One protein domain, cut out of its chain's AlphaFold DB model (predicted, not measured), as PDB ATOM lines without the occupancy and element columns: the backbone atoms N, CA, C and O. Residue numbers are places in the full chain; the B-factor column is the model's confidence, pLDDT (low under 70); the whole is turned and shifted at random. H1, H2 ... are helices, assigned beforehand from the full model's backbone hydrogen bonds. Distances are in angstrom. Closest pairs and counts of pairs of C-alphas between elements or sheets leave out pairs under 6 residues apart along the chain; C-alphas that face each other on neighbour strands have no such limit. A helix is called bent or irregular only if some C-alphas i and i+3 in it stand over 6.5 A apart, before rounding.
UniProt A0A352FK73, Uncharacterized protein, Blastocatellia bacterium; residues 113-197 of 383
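AT A GLANCE: This is residues 113 to 197 of the 383 residues of an uncharacterized protein of Blastocatellia bacterium (UniProt A0A352FK73). A helical hairpin, H3 folding back on the long, bent H4, is crossed on one side by H1, which meets H3 with its earlier part and H4a with its later part. Short H2 lies in the loop stretch leading from H1 back to H3. The 85 printed residues include four named helices, H1 to H4 in chain order, and no named strand: the class is all helix. The whole is compact, with a radius of gyration of the C-alphas of 12.5 A, and rounded, spanning 36 by 30 by 20 A.

HOW THE PARTS SIT: H1, residues 113 to 134, is irregular, C-alphas 128 and 131 being 7.4 A apart, with a kink of 38 degrees near residue 128. H2, residues 142 to 145, is near H1. H3, residues 156 to 166, touches H1 residues 118 to 122 alone, at a steep tilt of 64 degrees; the closest C-alphas, of Leu 118 and Leu 158, are 5.9 A apart. H4, residues 173 to 196, was assigned as one helix by its hydrogen bonds but is bent, C-alphas 181 and 184 being 6.9 A apart; its arms are H4a, residues 173 to 181, and H4b, residues 184 to 196. H4a touches H1, about perpendicular at 87 degrees, closest at the C-alphas of Ala 130 and Phe 178, 6.3 A. H3 and H4a form a hairpin, with C-alphas 166 and 176 closest at 6.0 A. H4b touches H3 at a shallow tilt of 11 degrees, opposite ways, with C-alphas 159 and 187 closest at 6.8 A. H1 and H4b are apart. Every O i to N i+4 pair is within hydrogen-bond range in H3 and H4b, 16 of 18 in H1 and 4 of 5 in H4a; H2 is too short for one.

IN THESE COORDINATES: H1 begins at C-alpha 113 (-44.350, 431.549, -72.938) and is 30.6 A long. H3 measures 15.3 A, H4a 12.8 A and H4b 18.1 A, ending at C-alpha 196 (-49.065, 455.723, -58.001).

THE WHOLE: The C-alphas of Ala 170 and Gly 197 are farthest apart, 37.4 A. The printed part has no cut, and its three links are short. Confidence is under 70 at residue 113 and residues 145 to 150.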
ATOM      1  N   ALA A 113     -45.464 430.670 -73.258       64.25
ATOM      2  CA  ALA A 113     -44.350 431.549 -72.938       64.25
ATOM      3  C   ALA A 113     -44.605 432.499 -71.747       64.25
ATOM      4  O   ALA A 113     -43.700 432.682 -70.934       64.25
ATOM      5  N   PHE A 114     -45.794 433.106 -71.613       72.81
ATOM      6  CA  PHE A 114     -46.115 434.001 -70.489       72.81
ATOM      7  C   PHE A 114     -46.361 433.236 -69.192       72.81
ATOM      8  O   PHE A 114     -45.789 433.601 -68.169       72.81
ATOM      9  N   ARG A 115     -47.128 432.141 -69.233       75.12
ATOM     10  CA  ARG A 115     -47.298 431.262 -68.066       75.12
ATOM     11  C   ARG A 115     -45.951 430.737 -67.584       75.12
ATOM     12  O   ARG A 115     -45.627 430.799 -66.408       75.12
ATOM     13  N   ASP A 116     -45.124 430.306 -68.518       72.94
ATOM     14  CA  ASP A 116     -43.774 429.854 -68.255       72.94
ATOM     15  C   ASP A 116     -42.903 430.971 -67.643       72.94
ATOM     16  O   ASP A 116     -42.055 430.699 -66.786       72.94
ATOM     17  N   MET A 117     -43.093 432.233 -68.055       76.25
ATOM     18  CA  MET A 117     -42.432 433.392 -67.435       76.25
ATOM     19  C   MET A 117     -42.930 433.632 -66.004       76.25
ATOM     20  O   MET A 117     -42.097 433.885 -65.133       76.25
ATOM     21  N   LEU A 118     -44.233 433.492 -65.734       81.88
ATOM     22  CA  LEU A 118     -44.781 433.556 -64.373       81.88
ATOM     23  C   LEU A 118     -44.193 432.446 -63.499       81.88
ATOM     24  O   LEU A 118     -43.627 432.735 -62.450       81.88
ATOM     25  N   MET A 119     -44.197 431.200 -63.973       82.00
ATOM     26  CA  MET A 119     -43.625 430.066 -63.240       82.00
ATOM     27  C   MET A 119     -42.129 430.243 -62.965       82.00
ATOM     28  O   MET A 119     -41.663 429.962 -61.864       82.00
ATOM     29  N   SER A 120     -41.371 430.772 -63.929       77.19
ATOM     30  CA  SER A 120     -39.951 431.088 -63.712       77.19
ATOM     31  C   SER A 120     -39.772 432.208 -62.686       77.19
ATOM     32  O   SER A 120     -38.846 432.163 -61.884       77.19
ATOM     33  N   THR A 121     -40.663 433.200 -62.686       82.56
ATOM     34  CA  THR A 121     -40.667 434.277 -61.684       82.56
ATOM     35  C   THR A 121     -40.918 433.717 -60.286       82.56
ATOM     36  O   THR A 121     -40.163 434.021 -59.367       82.56
ATOM     37  N   ILE A 122     -41.903 432.830 -60.138       86.25
ATOM     38  CA  ILE A 122     -42.208 432.119 -58.888       86.25
ATOM     39  C   ILE A 122     -40.988 431.314 -58.415       86.25
ATOM     40  O   ILE A 122     -40.586 431.422 -57.257       86.25
ATOM     41  N   GLN A 123     -40.335 430.573 -59.314       82.25
ATOM     42  CA  GLN A 123     -39.118 429.815 -59.002       82.25
ATOM     43  C   GLN A 123     -37.950 430.710 -58.574       82.25
ATOM     44  O   GLN A 123     -37.230 430.360 -57.644       82.25
ATOM     45  N   LEU A 124     -37.756 431.866 -59.213       80.69
ATOM     46  CA  LEU A 124     -36.709 432.816 -58.831       80.69
ATOM     47  C   LEU A 124     -36.973 433.431 -57.457       80.69
ATOM     48  O   LEU A 124     -36.051 433.527 -56.652       80.69
ATOM     49  N   LEU A 125     -38.225 433.800 -57.169       84.94
ATOM     50  CA  LEU A 125     -38.623 434.283 -55.845       84.94
ATOM     51  C   LEU A 125     -38.336 433.227 -54.774       84.94
ATOM     52  O   LEU A 125     -37.740 433.537 -53.744       84.94
ATOM     53  N   ALA A 126     -38.692 431.973 -55.043       85.50
ATOM     54  CA  ALA A 126     -38.387 430.863 -54.154       85.50
ATOM     55  C   ALA A 126     -36.879 430.676 -53.949       85.50
ATOM     56  O   ALA A 126     -36.406 430.639 -52.817       85.50
ATOM     57  N   LEU A 127     -36.110 430.607 -55.036       83.25
ATOM     58  CA  LEU A 127     -34.671 430.364 -54.989       83.25
ATOM     59  C   LEU A 127     -33.919 431.479 -54.253       83.25
ATOM     60  O   LEU A 127     -32.941 431.205 -53.564       83.25
ATOM     61  N   GLN A 128     -34.378 432.725 -54.375       83.81
ATOM     62  CA  GLN A 128     -33.738 433.867 -53.733       83.81
ATOM     63  C   GLN A 128     -34.164 434.046 -52.264       83.81
ATOM     64  O   GLN A 128     -33.343 434.465 -51.449       83.81
ATOM     65  N   PHE A 129     -35.419 433.744 -51.911       87.44
ATOM     66  CA  PHE A 129     -35.995 434.184 -50.632       87.44
ATOM     67  C   PHE A 129     -36.558 433.070 -49.737       87.44
ATOM     68  O   PHE A 129     -36.778 433.325 -48.550       87.44
ATOM     69  N   ALA A 130     -36.729 431.835 -50.225       86.69
ATOM     70  CA  ALA A 130     -37.264 430.745 -49.403       86.69
ATOM     71  C   ALA A 130     -36.304 430.338 -48.272       86.69
ATOM     72  O   ALA A 130     -36.742 430.112 -47.147       86.69
ATOM     73  N   GLU A 131     -34.993 430.282 -48.526       87.44
ATOM     74  CA  GLU A 131     -34.002 429.965 -47.486       87.44
ATOM     75  C   GLU A 131     -33.894 431.077 -46.420       87.44
ATOM     76  O   GLU A 131     -34.039 430.759 -45.234       87.44
ATOM     77  N   PRO A 132     -33.757 432.375 -46.776       86.44
ATOM     78  CA  PRO A 132     -33.840 433.463 -45.801       86.44
ATOM     79  C   PRO A 132     -35.128 433.448 -44.971       86.44
ATOM     80  O   PRO A 132     -35.079 433.703 -43.764       86.44
ATOM     81  N   PHE A 133     -36.269 433.116 -45.589       88.38
ATOM     82  CA  PHE A 133     -37.546 432.946 -44.896       88.38
ATOM     83  C   PHE A 133     -37.495 431.808 -43.869       88.38
ATOM     84  O   PHE A 133     -37.804 432.039 -42.700       88.38
ATOM     85  N   ARG A 134     -37.031 430.614 -44.263       87.81
ATOM     86  CA  ARG A 134     -36.874 429.456 -43.360       87.81
ATOM     87  C   ARG A 134     -35.933 429.757 -42.193       87.81
ATOM     88  O   ARG A 134     -36.175 429.315 -41.074       87.81
ATOM     89  N   ALA A 135     -34.884 430.538 -42.441       89.50
ATOM     90  CA  ALA A 135     -33.934 430.973 -41.424       89.50
ATOM     91  C   ALA A 135     -34.455 432.124 -40.534       89.50
ATOM     92  O   ALA A 135     -33.779 432.500 -39.577       89.50
ATOM     93  N   GLY A 136     -35.623 432.710 -40.835       87.38
ATOM     94  CA  GLY A 136     -36.162 433.872 -40.118       87.38
ATOM     95  C   GLY A 136     -35.358 435.161 -40.334       87.38
ATOM     96  O   GLY A 136     -35.402 436.065 -39.503       87.38
ATOM     97  N   THR A 137     -34.602 435.234 -41.431       88.94
ATOM     98  CA  THR A 137     -33.691 436.342 -41.770       88.94
ATOM     99  C   THR A 137     -34.169 437.185 -42.949       88.94
ATOM    100  O   THR A 137     -33.483 438.129 -43.333       88.94
ATOM    101  N   LEU A 138     -35.339 436.869 -43.518       84.12
ATOM    102  CA  LEU A 138     -35.924 437.633 -44.616       84.12
ATOM    103  C   LEU A 138     -36.180 439.093 -44.179       84.12
ATOM    104  O   LEU A 138     -36.922 439.306 -43.212       84.12
ATOM    105  N   PRO A 139     -35.600 440.095 -44.868       81.56
ATOM    106  CA  PRO A 139     -35.827 441.500 -44.549       81.56
ATOM    107  C   PRO A 139     -37.303 441.892 -44.665       81.56
ATOM    108  O   PRO A 139     -38.044 441.374 -45.499       81.56
ATOM    109  N   SER A 140     -37.741 442.863 -43.861       78.56
ATOM    110  CA  SER A 140     -39.114 443.388 -43.933       78.56
ATOM    111  C   SER A 140     -39.427 444.087 -45.258       78.56
ATOM    112  O   SER A 140     -40.591 444.227 -45.618       78.56
ATOM    113  N   ASP A 141     -38.401 444.541 -45.970       78.31
ATOM    114  CA  ASP A 141     -38.475 445.232 -47.251       78.31
ATOM    115  C   ASP A 141     -37.824 444.423 -48.381       78.31
ATOM    116  O   ASP A 141     -37.348 444.994 -49.358       78.31
ATOM    117  N   TRP A 142     -37.847 443.091 -48.270       81.12
ATOM    118  CA  TRP A 142     -37.264 442.153 -49.237       81.12
ATOM    119  C   TRP A 142     -37.671 442.428 -50.698       81.12
ATOM    120  O   TRP A 142     -36.883 442.198 -51.612       81.12
ATOM    121  N   LEU A 143     -38.864 442.989 -50.935       76.88
ATOM    122  CA  LEU A 143     -39.324 443.402 -52.267       76.88
ATOM    123  C   LEU A 143     -38.465 444.507 -52.905       76.88
ATOM    124  O   LEU A 143     -38.375 444.568 -54.127       76.88
ATOM    125  N   ASN A 144     -37.806 445.357 -52.114       72.88
ATOM    126  CA  ASN A 144     -36.854 446.352 -52.625       72.88
ATOM    127  C   ASN A 144     -35.539 445.707 -53.091       72.88
ATOM    128  O   ASN A 144     -34.816 446.299 -53.892       72.88
ATOM    129  N   GLU A 145     -35.229 444.511 -52.586       69.19
ATOM    130  CA  GLU A 145     -34.066 443.711 -52.980       69.19
ATOM    131  C   GLU A 145     -34.371 442.779 -54.160       69.19
ATOM    132  O   GLU A 145     -33.467 442.136 -54.707       69.19
ATOM    133  N   VAL A 146     -35.639 442.704 -54.585       66.81
ATOM    134  CA  VAL A 146     -36.017 441.984 -55.798       66.81
ATOM    135  C   VAL A 146     -35.318 442.640 -56.978       66.81
ATOM    136  O   VAL A 146     -35.402 443.847 -57.207       66.81
ATOM    137  N   ASN A 147     -34.606 441.809 -57.737       60.47
ATOM    138  CA  ASN A 147     -33.867 442.233 -58.912       60.47
ATOM    139  C   ASN A 147     -34.770 443.075 -59.833       60.47
ATOM    140  O   ASN A 147     -35.890 442.668 -60.149       60.47
ATOM    141  N   VAL A 148     -34.270 444.227 -60.297       58.62
ATOM    142  CA  VAL A 148     -34.991 445.176 -61.171       58.62
ATOM    143  C   VAL A 148     -35.600 444.482 -62.398       58.62
ATOM    144  O   VAL A 148     -36.631 444.917 -62.904       58.62
ATOM    145  N   GLY A 149     -35.009 443.369 -62.846       60.50
ATOM    146  CA  GLY A 149     -35.528 442.558 -63.950       60.50
ATOM    147  C   GLY A 149     -36.816 441.770 -63.660       60.50
ATOM    148  O   GLY A 149     -37.513 441.421 -64.607       60.50
ATOM    149  N   ILE A 150     -37.156 441.500 -62.394       66.56
ATOM    150  CA  ILE A 150     -38.350 440.724 -62.002       66.56
ATOM    151  C   ILE A 150     -39.555 441.641 -61.750       66.56
ATOM    152  O   ILE A 150     -40.690 441.230 -61.970       66.56
ATOM    153  N   LEU A 151     -39.329 442.902 -61.365       70.25
ATOM    154  CA  LEU A 151     -40.401 443.870 -61.091       70.25
ATOM    155  C   LEU A 151     -41.470 443.969 -62.202       70.25
ATOM    156  O   LEU A 151     -42.650 444.001 -61.859       70.25
ATOM    157  N   PRO A 152     -41.134 443.955 -63.513       72.06
ATOM    158  CA  PRO A 152     -42.140 443.990 -64.580       72.06
ATOM    159  C   PRO A 152     -43.052 442.751 -64.654       72.06
ATOM    160  O   PRO A 152     -44.084 442.804 -65.327       72.06
ATOM    161  N   MET A 153     -42.660 441.650 -64.001       76.31
ATOM    162  CA  MET A 153     -43.419 440.398 -63.892       76.31
ATOM    163  C   MET A 153     -44.256 440.312 -62.615       76.31
ATOM    164  O   MET A 153     -45.052 439.387 -62.484       76.31
ATOM    165  N   ILE A 154     -44.096 441.249 -61.675       81.94
ATOM    166  CA  ILE A 154     -44.916 441.275 -60.466       81.94
ATOM    167  C   ILE A 154     -46.202 442.052 -60.750       81.94
ATOM    168  O   ILE A 154     -46.231 443.284 -60.755       81.94
ATOM    169  N   ASP A 155     -47.273 441.307 -61.010       83.00
ATOM    170  CA  ASP A 155     -48.581 441.828 -61.388       83.00
ATOM    171  C   ASP A 155     -49.737 440.974 -60.837       83.00
ATOM    172  O   ASP A 155     -49.529 440.028 -60.077       83.00
ATOM    173  N   ASP A 156     -50.975 441.309 -61.220       82.12
ATOM    174  CA  ASP A 156     -52.151 440.520 -60.826       82.12
ATOM    175  C   ASP A 156     -52.094 439.081 -61.363       82.12
ATOM    176  O   ASP A 156     -52.637 438.173 -60.743       82.12
ATOM    177  N   SER A 157     -51.442 438.857 -62.506       82.75
ATOM    178  CA  SER A 157     -51.301 437.530 -63.109       82.75
ATOM    179  C   SER A 157     -50.408 436.634 -62.249       82.75
ATOM    180  O   SER A 157     -50.738 435.472 -62.034       82.75
ATOM    181  N   LEU A 158     -49.311 437.179 -61.713       86.00
ATOM    182  CA  LEU A 158     -48.443 436.480 -60.767       86.00
ATOM    183  C   LEU A 158     -49.177 436.151 -59.462       86.00
ATOM    184  O   LEU A 158     -49.047 435.037 -58.964       86.00
ATOM    185  N   VAL A 159     -49.963 437.094 -58.929       87.12
ATOM    186  CA  VAL A 159     -50.805 436.875 -57.736       87.12
ATOM    187  C   VAL A 159     -51.772 435.713 -57.966       87.12
ATOM    188  O   VAL A 159     -51.825 434.797 -57.149       87.12
ATOM    189  N   LEU A 160     -52.490 435.720 -59.093       86.06
ATOM    190  CA  LEU A 160     -53.444 434.668 -59.446       86.06
ATOM    191  C   LEU A 160     -52.769 433.305 -59.647       86.06
ATOM    192  O   LEU A 160     -53.316 432.296 -59.211       86.06
ATOM    193  N   GLU A 161     -51.591 433.256 -60.276       86.56
ATOM    194  CA  GLU A 161     -50.862 431.993 -60.458       86.56
ATOM    195  C   GLU A 161     -50.364 431.447 -59.111       86.56
ATOM    196  O   GLU A 161     -50.511 430.257 -58.853       86.56
ATOM    197  N   ILE A 162     -49.849 432.300 -58.213       88.75
ATOM    198  CA  ILE A 162     -49.458 431.878 -56.856       88.75
ATOM    199  C   ILE A 162     -50.671 431.342 -56.089       88.75
ATOM    200  O   ILE A 162     -50.578 430.275 -55.494       88.75
ATOM    201  N   GLN A 163     -51.812 432.040 -56.124       88.31
ATOM    202  CA  GLN A 163     -53.054 431.567 -55.500       88.31
ATOM    203  C   GLN A 163     -53.477 430.205 -56.063       88.31
ATOM    204  O   GLN A 163     -53.756 429.288 -55.298       88.31
ATOM    205  N   SER A 164     -53.429 430.036 -57.388       86.56
ATOM    206  CA  SER A 164     -53.746 428.758 -58.029       86.56
ATOM    207  C   SER A 164     -52.803 427.625 -57.619       86.56
ATOM    208  O   SER A 164     -53.247 426.482 -57.602       86.56
ATOM    209  N   LEU A 165     -51.525 427.907 -57.344       86.69
ATOM    210  CA  LEU A 165     -50.572 426.908 -56.844       86.69
ATOM    211  C   LEU A 165     -50.814 426.572 -55.371       86.69
ATOM    212  O   LEU A 165     -50.657 425.424 -54.984       86.69
ATOM    213  N   LEU A 166     -51.202 427.555 -54.554       88.00
ATOM    214  CA  LEU A 166     -51.551 427.334 -53.147       88.00
ATOM    215  C   LEU A 166     -52.821 426.485 -52.988       88.00
ATOM    216  O   LEU A 166     -52.939 425.744 -52.018       88.00
ATOM    217  N   ASP A 167     -53.742 426.573 -53.950       86.56
ATOM    218  CA  ASP A 167     -54.945 425.738 -54.013       86.56
ATOM    219  C   ASP A 167     -54.669 424.313 -54.554       86.56
ATOM    220  O   ASP A 167     -55.558 423.458 -54.505       86.56
ATOM    221  N   ASP A 168     -53.469 424.041 -55.088       84.81
ATOM    222  CA  ASP A 168     -53.085 422.732 -55.633       84.81
ATOM    223  C   ASP A 168     -52.533 421.814 -54.529       84.81
ATOM    224  O   ASP A 168     -51.468 422.057 -53.963       84.81
ATOM    225  N   GLU A 169     -53.235 420.708 -54.258       73.81
ATOM    226  CA  GLU A 169     -52.845 419.705 -53.253       73.81
ATOM    227  C   GLU A 169     -51.480 419.047 -53.537       73.81
ATOM    228  O   GLU A 169     -50.900 418.426 -52.646       73.81
ATOM    229  N   ALA A 170     -50.964 419.144 -54.768       75.31
ATOM    230  CA  ALA A 170     -49.651 418.621 -55.140       75.31
ATOM    231  C   ALA A 170     -48.491 419.597 -54.865       75.31
ATOM    232  O   ALA A 170     -47.331 419.236 -55.090       75.31
ATOM    233  N   PHE A 171     -48.773 420.825 -54.422       79.19
ATOM    234  CA  PHE A 171     -47.749 421.828 -54.155       79.19
ATOM    235  C   PHE A 171     -47.002 421.536 -52.846       79.19
ATOM    236  O   PHE A 171     -47.592 421.141 -51.847       79.19
ATOM    237  N   GLU A 172     -45.677 421.693 -52.848       78.94
ATOM    238  CA  GLU A 172     -44.837 421.285 -51.715       78.94
ATOM    239  C   GLU A 172     -45.170 422.080 -50.436       78.94
ATOM    240  O   GLU A 172     -45.057 423.306 -50.424       78.94
ATOM    241  N   ASP A 173     -45.491 421.388 -49.333       74.06
ATOM    242  CA  ASP A 173     -45.891 421.993 -48.045       74.06
ATOM    243  C   ASP A 173     -44.924 423.088 -47.544       74.06
ATOM    244  O   ASP A 173     -45.334 424.108 -46.986       74.06
ATOM    245  N   GLU A 174     -43.613 422.908 -47.749       74.75
ATOM    246  CA  GLU A 174     -42.602 423.898 -47.346       74.75
ATOM    247  C   GLU A 174     -42.658 425.187 -48.184       74.75
ATOM    248  O   GLU A 174     -42.255 426.256 -47.717       74.75
ATOM    249  N   MET A 175     -43.129 425.086 -49.426       83.88
ATOM    250  CA  MET A 175     -43.292 426.198 -50.358       83.88
ATOM    251  C   MET A 175     -44.626 426.910 -50.145       83.88
ATOM    252  O   MET A 175     -44.673 428.135 -50.274       83.88
ATOM    253  N   VAL A 176     -45.669 426.179 -49.734       86.88
ATOM    254  CA  VAL A 176     -46.970 426.736 -49.327       86.88
ATOM    255  C   VAL A 176     -46.771 427.816 -48.263       86.88
ATOM    256  O   VAL A 176     -47.106 428.975 -48.496       86.88
ATOM    257  N   ALA A 177     -46.110 427.485 -47.148       87.44
ATOM    258  CA  ALA A 177     -45.907 428.426 -46.040       87.44
ATOM    259  C   ALA A 177     -45.118 429.689 -46.444       87.44
ATOM    260  O   ALA A 177     -45.356 430.780 -45.920       87.44
ATOM    261  N   PHE A 178     -44.169 429.554 -47.375       90.38
ATOM    262  CA  PHE A 178     -43.425 430.687 -47.922       90.38
ATOM    263  C   PHE A 178     -44.323 431.587 -48.779       90.38
ATOM    264  O   PHE A 178     -44.377 432.797 -48.543       90.38
ATOM    265  N   PHE A 179     -45.053 431.013 -49.740       91.50
ATOM    266  CA  PHE A 179     -45.903 431.779 -50.650       91.50
ATOM    267  C   PHE A 179     -47.105 432.417 -49.947       91.50
ATOM    268  O   PHE A 179     -47.386 433.587 -50.204       91.50
ATOM    269  N   GLU A 180     -47.730 431.737 -48.981       91.94
ATOM    270  CA  GLU A 180     -48.769 432.320 -48.118       91.94
ATOM    271  C   GLU A 180     -48.267 433.559 -47.365       91.94
ATOM    272  O   GLU A 180     -48.995 434.542 -47.205       91.94
ATOM    273  N   ARG A 181     -47.002 433.549 -46.916       89.44
ATOM    274  CA  ARG A 181     -46.417 434.677 -46.185       89.44
ATOM    275  C   ARG A 181     -46.142 435.884 -47.077       89.44
ATOM    276  O   ARG A 181     -46.322 437.011 -46.605       89.44
ATOM    277  N   ILE A 182     -45.631 435.672 -48.290       88.44
ATOM    278  CA  ILE A 182     -45.182 436.765 -49.168       88.44
ATOM    279  C   ILE A 182     -46.293 437.317 -50.066       88.44
ATOM    280  O   ILE A 182     -46.184 438.452 -50.529       88.44
ATOM    281  N   LEU A 183     -47.360 436.548 -50.310       91.44
ATOM    282  CA  LEU A 183     -48.457 436.946 -51.194       91.44
ATOM    283  C   LEU A 183     -49.083 438.302 -50.806       91.44
ATOM    284  O   LEU A 183     -49.200 439.149 -51.694       91.44
ATOM    285  N   PRO A 184     -49.376 438.602 -49.520       91.69
ATOM    286  CA  PRO A 184     -49.897 439.916 -49.132       91.69
ATOM    287  C   PRO A 184     -48.930 441.073 -49.422       91.69
ATOM    288  O   PRO A 184     -49.364 442.183 -49.740       91.69
ATOM    289  N   ASP A 185     -47.616 440.832 -49.331       89.50
ATOM    290  CA  ASP A 185     -46.598 441.845 -49.632       89.50
ATOM    291  C   ASP A 185     -46.597 442.149 -51.145       89.50
ATOM    292  O   ASP A 185     -46.565 443.316 -51.548       89.50
ATOM    293  N   ILE A 186     -46.711 441.108 -51.980       89.12
ATOM    294  CA  ILE A 186     -46.832 441.222 -53.442       89.12
ATOM    295  C   ILE A 186     -48.115 441.974 -53.829       89.12
ATOM    296  O   ILE A 186     -48.057 442.938 -54.596       89.12
ATOM    297  N   GLU A 187     -49.264 441.590 -53.268       90.75
ATOM    298  CA  GLU A 187     -50.556 442.249 -53.508       90.75
ATOM    299  C   GLU A 187     -50.515 443.734 -53.122       90.75
ATOM    300  O   GLU A 187     -50.964 444.600 -53.880       90.75
ATOM    301  N   SER A 188     -49.920 444.048 -51.965       89.06
ATOM    302  CA  SER A 188     -49.734 445.420 -51.488       89.06
ATOM    303  C   SER A 188     -48.856 446.240 -52.436       89.06
ATOM    304  O   SER A 188     -49.184 447.386 -52.757       89.06
ATOM    305  N   MET A 189     -47.775 445.651 -52.957       86.25
ATOM    306  CA  MET A 189     -46.904 446.311 -53.928       86.25
ATOM    307  C   MET A 189     -47.629 446.598 -55.247       86.25
ATOM    308  O   MET A 189     -47.544 447.718 -55.757       86.25
ATOM    309  N   VAL A 190     -48.380 445.628 -55.775       85.75
ATOM    310  CA  VAL A 190     -49.193 445.799 -56.989       85.75
ATOM    311  C   VAL A 190     -50.237 446.900 -56.781       85.75
ATOM    312  O   VAL A 190     -50.361 447.809 -57.607       85.75
ATOM    313  N   ALA A 191     -50.943 446.889 -55.647       86.81
ATOM    314  CA  ALA A 191     -51.916 447.919 -55.301       86.81
ATOM    315  C   ALA A 191     -51.272 449.314 -55.187       86.81
ATOM    316  O   ALA A 191     -51.795 450.287 -55.737       86.81
ATOM    317  N   ALA A 192     -50.112 449.420 -54.535       84.31
ATOM    318  CA  ALA A 192     -49.374 450.672 -54.401       84.31
ATOM    319  C   ALA A 192     -48.869 451.193 -55.756       84.31
ATOM    320  O   ALA A 192     -48.979 452.389 -56.040       84.31
ATOM    321  N   ALA A 193     -48.352 450.315 -56.618       80.94
ATOM    322  CA  ALA A 193     -47.911 450.676 -57.963       80.94
ATOM    323  C   ALA A 193     -49.078 451.211 -58.809       80.94
ATOM    324  O   ALA A 193     -48.927 452.232 -59.490       80.94
ATOM    325  N   LYS A 194     -50.254 450.568 -58.723       83.44
ATOM    326  CA  LYS A 194     -51.486 451.011 -59.397       83.44
ATOM    327  C   LYS A 194     -51.913 452.395 -58.923       83.44
ATOM    328  O   LYS A 194     -52.143 453.275 -59.746       83.44
ATOM    329  N   GLN A 195     -51.955 452.612 -57.607       85.88
ATOM    330  CA  GLN A 195     -52.322 453.907 -57.020       85.88
ATOM    331  C   GLN A 195     -51.375 455.038 -57.434       85.88
ATOM    332  O   GLN A 195     -51.813 456.168 -57.631       85.88
ATOM    333  N   ARG A 196     -50.079 454.743 -57.584       81.06
ATOM    334  CA  ARG A 196     -49.065 455.723 -58.001       81.06
ATOM    335  C   ARG A 196     -49.052 455.989 -59.512       81.06
ATOM    336  O   ARG A 196     -48.349 456.895 -59.939       81.06
ATOM    337  N   GLY A 197     -49.794 455.218 -60.312       75.75
ATOM    338  CA  GLY A 197     -49.877 455.389 -61.767       75.75
ATOM    339  C   GLY A 197     -48.649 454.907 -62.552       75.75
ATOM    340  O   GLY A 197     -48.574 455.136 -63.755       75.75
TER     341      GLY A 197